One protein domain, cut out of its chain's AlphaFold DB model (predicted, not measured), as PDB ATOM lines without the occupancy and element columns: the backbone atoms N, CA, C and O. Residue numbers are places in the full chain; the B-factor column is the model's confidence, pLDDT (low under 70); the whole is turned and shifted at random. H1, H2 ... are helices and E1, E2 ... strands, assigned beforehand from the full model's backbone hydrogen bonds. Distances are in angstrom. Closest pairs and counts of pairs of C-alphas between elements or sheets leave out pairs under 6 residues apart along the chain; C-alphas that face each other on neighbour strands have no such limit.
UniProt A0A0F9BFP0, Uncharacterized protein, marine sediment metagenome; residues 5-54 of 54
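This is residues 5 to 54 of the 54 residues of an uncharacterized protein of marine sediment metagenome (UniProt A0A0F9BFP0). A two-stranded hairpin, E1 and E2, has helix H2 folded back beside E1, while helix H1 lies across the hairpin's open end, by the end of E2. The tip, residues 28 to 33, sticks out. The printed part has 50 residues, in order H1, E1, E2, H2, with an antiparallel sheet E1 - E2; the class is mixed. It is only just compact, close to loose, with a radius of gyration of the C-alphas of 11.7 A, spanning 34 by 24 by 17 A.

E1 is residues 23 to 29, 18.7 A; E2 is 32 to 38, 19.1 A. H2 is 40 to 52, 18.4 A, ending at C-alpha 52 (33.886, -9.066, 37.429). H1 is 5 to 14, 14.7 A, beginning at C-alpha 5 (42.025, 5.800, 56.086).

In the hairpin E1 and E2, N 25 and O 36 are 2.9 A apart, within hydrogen-bond range; the directions differ by 154 degrees. The closest C-alphas of E1 and H2, Gly 23 and Gln 40, are 4.9 A apart; those of H1 and E2, Cys 6 and Gly 38, 5.0 A. H1 and H2 are near each other. Every O i to N i+4 pair is within range in H2, 5 of 6 in H1.

The farthest C-alphas, Asn 15 and Lys 54, are 34.9 A apart. The printed part has no cut and no long link. pLDDT is under 70 at residues 5 to 21 and 54.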
ATOM      1  N   ASP A   5      41.152   6.973  55.895       65.06
ATOM      2  CA  ASP A   5      42.025   5.800  56.086       65.06
ATOM      3  C   ASP A   5      42.959   5.517  54.898       65.06
ATOM      4  O   ASP A   5      43.993   4.867  55.058       65.06
ATOM      5  N   CYS A   6      42.590   5.935  53.684       66.06
ATOM      6  CA  CYS A   6      43.427   5.762  52.496       66.06
ATOM      7  C   CYS A   6      44.457   6.882  52.363       66.06
ATOM      8  O   CYS A   6      45.588   6.591  51.987       66.06
ATOM      9  N   GLU A   7      44.086   8.118  52.697       63.78
ATOM     10  CA  GLU A   7      44.998   9.269  52.680       63.78
ATOM     11  C   GLU A   7      46.134   9.064  53.695       63.78
ATOM     12  O   GLU A   7      47.305   9.078  53.320       63.78
ATOM     13  N   ASN A   8      45.798   8.672  54.929       66.25
ATOM     14  CA  ASN A   8      46.789   8.368  55.969       66.25
ATOM     15  C   ASN A   8      47.738   7.213  55.586       66.25
ATOM     16  O   ASN A   8      48.925   7.230  55.917       66.25
ATOM     17  N   LYS A   9      47.239   6.189  54.875       65.88
ATOM     18  CA  LYS A   9      48.063   5.047  54.434       65.88
ATOM     19  C   LYS A   9      48.908   5.352  53.197       65.88
ATOM     20  O   LYS A   9      49.978   4.760  53.051       65.88
ATOM     21  N   GLN A  10      48.472   6.262  52.325       63.38
ATOM     22  CA  GLN A  10      49.298   6.733  51.212       63.38
ATOM     23  C   GLN A  10      50.502   7.524  51.725       63.38
ATOM     24  O   GLN A  10      51.623   7.236  51.304       63.38
ATOM     25  N   ASP A  11      50.303   8.419  52.694       63.75
ATOM     26  CA  ASP A  11      51.398   9.185  53.300       63.75
ATOM     27  C   ASP A  11      52.433   8.280  53.996       63.75
ATOM     28  O   ASP A  11      53.642   8.508  53.891       63.75
ATOM     29  N   LEU A  12      51.995   7.190  54.639       62.34
ATOM     30  CA  LEU A  12      52.893   6.170  55.203       62.34
ATOM     31  C   LEU A  12      53.695   5.423  54.124       62.34
ATOM     32  O   LEU A  12      54.892   5.170  54.296       62.34
ATOM     33  N   ALA A  13      53.067   5.108  52.989       61.75
ATOM     34  CA  ALA A  13      53.720   4.395  51.898       61.75
ATOM     35  C   ALA A  13      54.744   5.241  51.134       61.75
ATOM     36  O   ALA A  13      55.818   4.735  50.798       61.75
ATOM     37  N   PHE A  14      54.475   6.534  50.919       64.50
ATOM     38  CA  PHE A  14      55.454   7.459  50.335       64.50
ATOM     39  C   PHE A  14      56.689   7.639  51.231       64.50
ATOM     40  O   PHE A  14      57.806   7.748  50.722       64.50
ATOM     41  N   ASN A  15      56.517   7.563  52.553       64.62
ATOM     42  CA  ASN A  15      57.607   7.636  53.528       64.62
ATOM     43  C   ASN A  15      58.373   6.310  53.735       64.62
ATOM     44  O   ASN A  15      59.211   6.226  54.630       64.62
ATOM     45  N   LYS A  16      58.124   5.276  52.910       62.84
ATOM     46  CA  LYS A  16      58.741   3.929  52.974       62.84
ATOM     47  C   LYS A  16      58.533   3.162  54.292       62.84
ATOM     48  O   LYS A  16      59.087   2.077  54.440       62.84
ATOM     49  N   ASN A  17      57.702   3.664  55.203       67.25
ATOM     50  CA  ASN A  17      57.285   2.974  56.425       67.25
ATOM     51  C   ASN A  17      55.928   2.304  56.192       67.25
ATOM     52  O   ASN A  17      54.916   2.651  56.797       67.25
ATOM     53  N   ILE A  18      55.909   1.357  55.254       64.69
ATOM     54  CA  ILE A  18      54.728   0.539  54.990       64.69
ATOM     55  C   ILE A  18      54.628  -0.491  56.118       64.69
ATOM     56  O   ILE A  18      55.365  -1.473  56.135       64.69
ATOM     57  N   ASP A  19      53.718  -0.250  57.057       66.50
ATOM     58  CA  ASP A  19      53.328  -1.220  58.083       66.50
ATOM     59  C   ASP A  19      52.783  -2.497  57.409       66.50
ATOM     60  O   ASP A  19      52.078  -2.399  56.400       66.50
ATOM     61  N   GLU A  20      53.070  -3.688  57.951       65.88
ATOM     62  CA  GLU A  20      52.577  -4.981  57.435       65.88
ATOM     63  C   GLU A  20      51.042  -5.042  57.319       65.88
ATOM     64  O   GLU A  20      50.490  -5.793  56.515       65.88
ATOM     65  N   THR A  21      50.330  -4.211  58.082       69.50
ATOM     66  CA  THR A  21      48.868  -4.064  58.040       69.50
ATOM     67  C   THR A  21      48.367  -3.177  56.888       69.50
ATOM     68  O   THR A  21      47.155  -2.960  56.718       69.50
ATOM     69  N   THR A  22      49.271  -2.616  56.083       72.50
ATOM     70  CA  THR A  22      48.938  -1.790  54.920       72.50
ATOM     71  C   THR A  22      48.382  -2.663  53.798       72.50
ATOM     72  O   THR A  22      49.008  -3.622  53.358       72.50
ATOM     73  N   GLY A  23      47.183  -2.330  53.314       77.75
ATOM     74  CA  GLY A  23      46.591  -3.028  52.179       77.75
ATOM     75  C   GLY A  23      47.328  -2.654  50.898       77.75
ATOM     76  O   GLY A  23      47.335  -1.486  50.508       77.75
ATOM     77  N   ILE A  24      47.940  -3.639  50.244       81.88
ATOM     78  CA  ILE A  24      48.584  -3.464  48.941       81.88
ATOM     79  C   ILE A  24      47.974  -4.451  47.957       81.88
ATOM     80  O   ILE A  24      47.898  -5.650  48.229       81.88
ATOM     81  N   VAL A  25      47.573  -3.946  46.795       84.94
ATOM     82  CA  VAL A  25      47.124  -4.764  45.670       84.94
ATOM     83  C   VAL A  25      48.115  -4.626  44.530       84.94
ATOM     84  O   VAL A  25      48.409  -3.524  44.075       84.94
ATOM     85  N   TYR A  26      48.595  -5.761  44.036       84.44
ATOM     86  CA  TYR A  26      49.419  -5.815  42.837       84.44
ATOM     87  C   TYR A  26      48.536  -6.126  41.637       84.44
ATOM     88  O   TYR A  26      47.879  -7.167  41.591       84.44
ATOM     89  N   VAL A  27      48.518  -5.216  40.670       85.50
ATOM     90  CA  VAL A  27      47.712  -5.338  39.454       85.50
ATOM     91  C   VAL A  27      48.588  -5.201  38.219       85.50
ATOM     92  O   VAL A  27      49.612  -4.516  38.232       85.50
ATOM     93  N   ARG A  28      48.173  -5.847  37.131       84.94
ATOM     94  CA  ARG A  28      48.764  -5.648  35.808       84.94
ATOM     95  C   ARG A  28      47.819  -4.798  34.969       84.94
ATOM     96  O   ARG A  28      46.667  -5.177  34.782       84.94
ATOM     97  N   VAL A  29      48.321  -3.680  34.453       82.12
ATOM     98  CA  VAL A  29      47.596  -2.788  33.538       82.12
ATOM     99  C   VAL A  29      48.386  -2.729  32.235       82.12
ATOM    100  O   VAL A  29      49.501  -2.204  32.193       82.12
ATOM    101  N   GLY A  30      47.845  -3.338  31.175       85.62
ATOM    102  CA  GLY A  30      48.588  -3.566  29.933       85.62
ATOM    103  C   GLY A  30      49.852  -4.400  30.181       85.62
ATOM    104  O   GLY A  30      49.774  -5.510  30.706       85.62
ATOM    105  N   ASN A  31      51.017  -3.840  29.842       91.25
ATOM    106  CA  ASN A  31      52.326  -4.477  30.049       91.25
ATOM    107  C   ASN A  31      53.027  -4.048  31.352       91.25
ATOM    108  O   ASN A  31      54.141  -4.498  31.618       91.25
ATOM    109  N   SER A  32      52.394  -3.201  32.168       89.19
ATOM    110  CA  SER A  32      52.990  -2.649  33.387       89.19
ATOM    111  C   SER A  32      52.483  -3.368  34.633       89.19
ATOM    112  O   SER A  32      51.292  -3.660  34.756       89.19
ATOM    113  N   ASN A  33      53.384  -3.613  35.587       88.50
ATOM    114  CA  ASN A  33      53.024  -4.064  36.931       88.50
ATOM    115  C   ASN A  33      52.905  -2.837  37.842       88.50
ATOM    116  O   ASN A  33      53.821  -2.017  37.891       88.50
ATOM    117  N   MET A  34      51.792  -2.716  38.558       87.50
ATOM    118  CA  MET A  34      51.518  -1.605  39.466       87.50
ATOM    119  C   MET A  34      51.206  -2.129  40.865       87.50
ATOM    120  O   MET A  34      50.501  -3.127  41.017       87.50
ATOM    121  N   ALA A  35      51.711  -1.433  41.882       85.50
ATOM    122  CA  ALA A  35      51.319  -1.621  43.272       85.50
ATOM    123  C   ALA A  35      50.383  -0.477  43.669       85.50
ATOM    124  O   ALA A  35      50.736   0.693  43.534       85.50
ATOM    125  N   ILE A  36      49.188  -0.820  44.132       84.31
ATOM    126  CA  ILE A  36      48.180   0.129  44.597       84.31
ATOM    127  C   ILE A  36      48.093  -0.010  46.109       84.31
ATOM    128  O   ILE A  36      47.809  -1.093  46.619       84.31
ATOM    129  N   VAL A  37      48.342   1.089  46.815       82.00
ATOM    130  CA  VAL A  37      48.253   1.153  48.273       82.00
ATOM    131  C   VAL A  37      46.918   1.768  48.673       82.00
ATOM    132  O   VAL A  37      46.532   2.818  48.155       82.00
ATOM    133  N   GLY A  38      46.222   1.129  49.611       80.06
ATOM    134  CA  GLY A  38      44.970   1.640  50.154       80.06
ATOM    135  C   GLY A  38      44.513   0.891  51.404       80.06
ATOM    136  O   GLY A  38      45.182  -0.010  51.914       80.06
ATOM    137  N   CYS A  39      43.341   1.249  51.928       81.94
ATOM    138  CA  CYS A  39      42.741   0.471  53.008       81.94
ATOM    139  C   CYS A  39      42.254  -0.896  52.487       81.94
ATOM    140  O   CYS A  39      41.931  -1.055  51.304       81.94
ATOM    141  N   GLN A  40      42.178  -1.898  53.370       81.88
ATOM    142  CA  GLN A  40      41.793  -3.266  52.995       81.88
ATOM    143  C   GLN A  40      40.430  -3.329  52.290       81.88
ATOM    144  O   GLN A  40      40.270  -4.095  51.341       81.88
ATOM    145  N   LYS A  41      39.469  -2.494  52.711       84.94
ATOM    146  CA  LYS A  41      38.133  -2.424  52.108       84.94
ATOM    147  C   LYS A  41      38.204  -2.045  50.626       84.94
ATOM    148  O   LYS A  41      37.729  -2.805  49.789       84.94
ATOM    149  N   HIS A  42      38.851  -0.929  50.291       85.50
ATOM    150  CA  HIS A  42      38.942  -0.472  48.900       85.50
ATOM    151  C   HIS A  42      39.837  -1.370  48.043       85.50
ATOM    152  O   HIS A  42      39.545  -1.585  46.870       85.50
ATOM    153  N   CYS A  43      40.883  -1.957  48.630       86.69
ATOM    154  CA  CYS A  43      41.689  -2.981  47.966       86.69
ATOM    155  C   CYS A  43      40.835  -4.189  47.551       86.69
ATOM    156  O   CYS A  43      40.946  -4.681  46.427       86.69
ATOM    157  N   LYS A  44      39.954  -4.650  48.446       86.50
ATOM    158  CA  LYS A  44      39.030  -5.753  48.180       86.50
ATOM    159  C   LYS A  44      38.005  -5.386  47.104       86.50
ATOM    160  O   LYS A  44      37.849  -6.147  46.155       86.50
ATOM    161  N   GLU A  45      37.377  -4.216  47.206       89.00
ATOM    162  CA  GLU A  45      36.411  -3.730  46.207       89.00
ATOM    163  C   GLU A  45      37.041  -3.591  44.811       89.00
ATOM    164  O   GLU A  45      36.427  -3.963  43.811       89.00
ATOM    165  N   LEU A  46      38.284  -3.098  44.730       86.31
ATOM    166  CA  LEU A  46      39.029  -3.004  43.475       86.31
ATOM    167  C   LEU A  46      39.274  -4.389  42.866       86.31
ATOM    168  O   LEU A  46      39.012  -4.599  41.682       86.31
ATOM    169  N   LEU A  47      39.748  -5.342  43.672       85.12
ATOM    170  CA  LEU A  47      39.981  -6.716  43.228       85.12
ATOM    171  C   LEU A  47      38.697  -7.397  42.746       85.12
ATOM    172  O   LEU A  47      38.732  -8.124  41.755       85.12
ATOM    173  N   GLU A  48      37.581  -7.184  43.437       89.31
ATOM    174  CA  GLU A  48      36.279  -7.724  43.044       89.31
ATOM    175  C   GLU A  48      35.823  -7.141  41.703       89.31
ATOM    176  O   GLU A  48      35.509  -7.911  40.796       89.31
ATOM    177  N   LYS A  49      35.905  -5.817  41.517       87.19
ATOM    178  CA  LYS A  49      35.589  -5.172  40.230       87.19
ATOM    179  C   LYS A  49      36.435  -5.713  39.081       87.19
ATOM    180  O   LYS A  49      35.889  -6.135  38.070       87.19
ATOM    181  N   MET A  50      37.754  -5.789  39.263       83.94
ATOM    182  CA  MET A  50      38.662  -6.312  38.233       83.94
ATOM    183  C   MET A  50      38.399  -7.782  37.877       83.94
ATOM    184  O   MET A  50      38.713  -8.217  36.772       83.94
ATOM    185  N   ARG A  51      37.857  -8.575  38.810       84.56
ATOM    186  CA  ARG A  51      37.456  -9.965  38.550       84.56
ATOM    187  C   ARG A  51      36.125 -10.057  37.811       84.56
ATOM    188  O   ARG A  51      35.957 -10.995  37.042       84.56
ATOM    189  N   SER A  52      35.205  -9.129  38.067       85.25
ATOM    190  CA  SER A  52      33.886  -9.066  37.429       85.25
ATOM    191  C   SER A  52      33.908  -8.472  36.020       85.25
ATOM    192  O   SER A  52      32.978  -8.714  35.265       85.25
ATOM    193  N   GLU A  53      34.948  -7.720  35.653       71.69
ATOM    194  CA  GLU A  53      35.155  -7.188  34.294       71.69
ATOM    195  C   GLU A  53      35.795  -8.205  33.317       71.69
ATOM    196  O   GLU A  53      36.254  -7.826  32.239       71.69
ATOM    197  N   LYS A  54      35.837  -9.493  33.685       53.81
ATOM    198  CA  LYS A  54      36.199 -10.605  32.788       53.81
ATOM    199  C   LYS A  54      34.988 -11.141  32.040       53.81
ATOM    200  O   LYS A  54      35.182 -11.506  30.860       53.81
TER     201      LYS A  54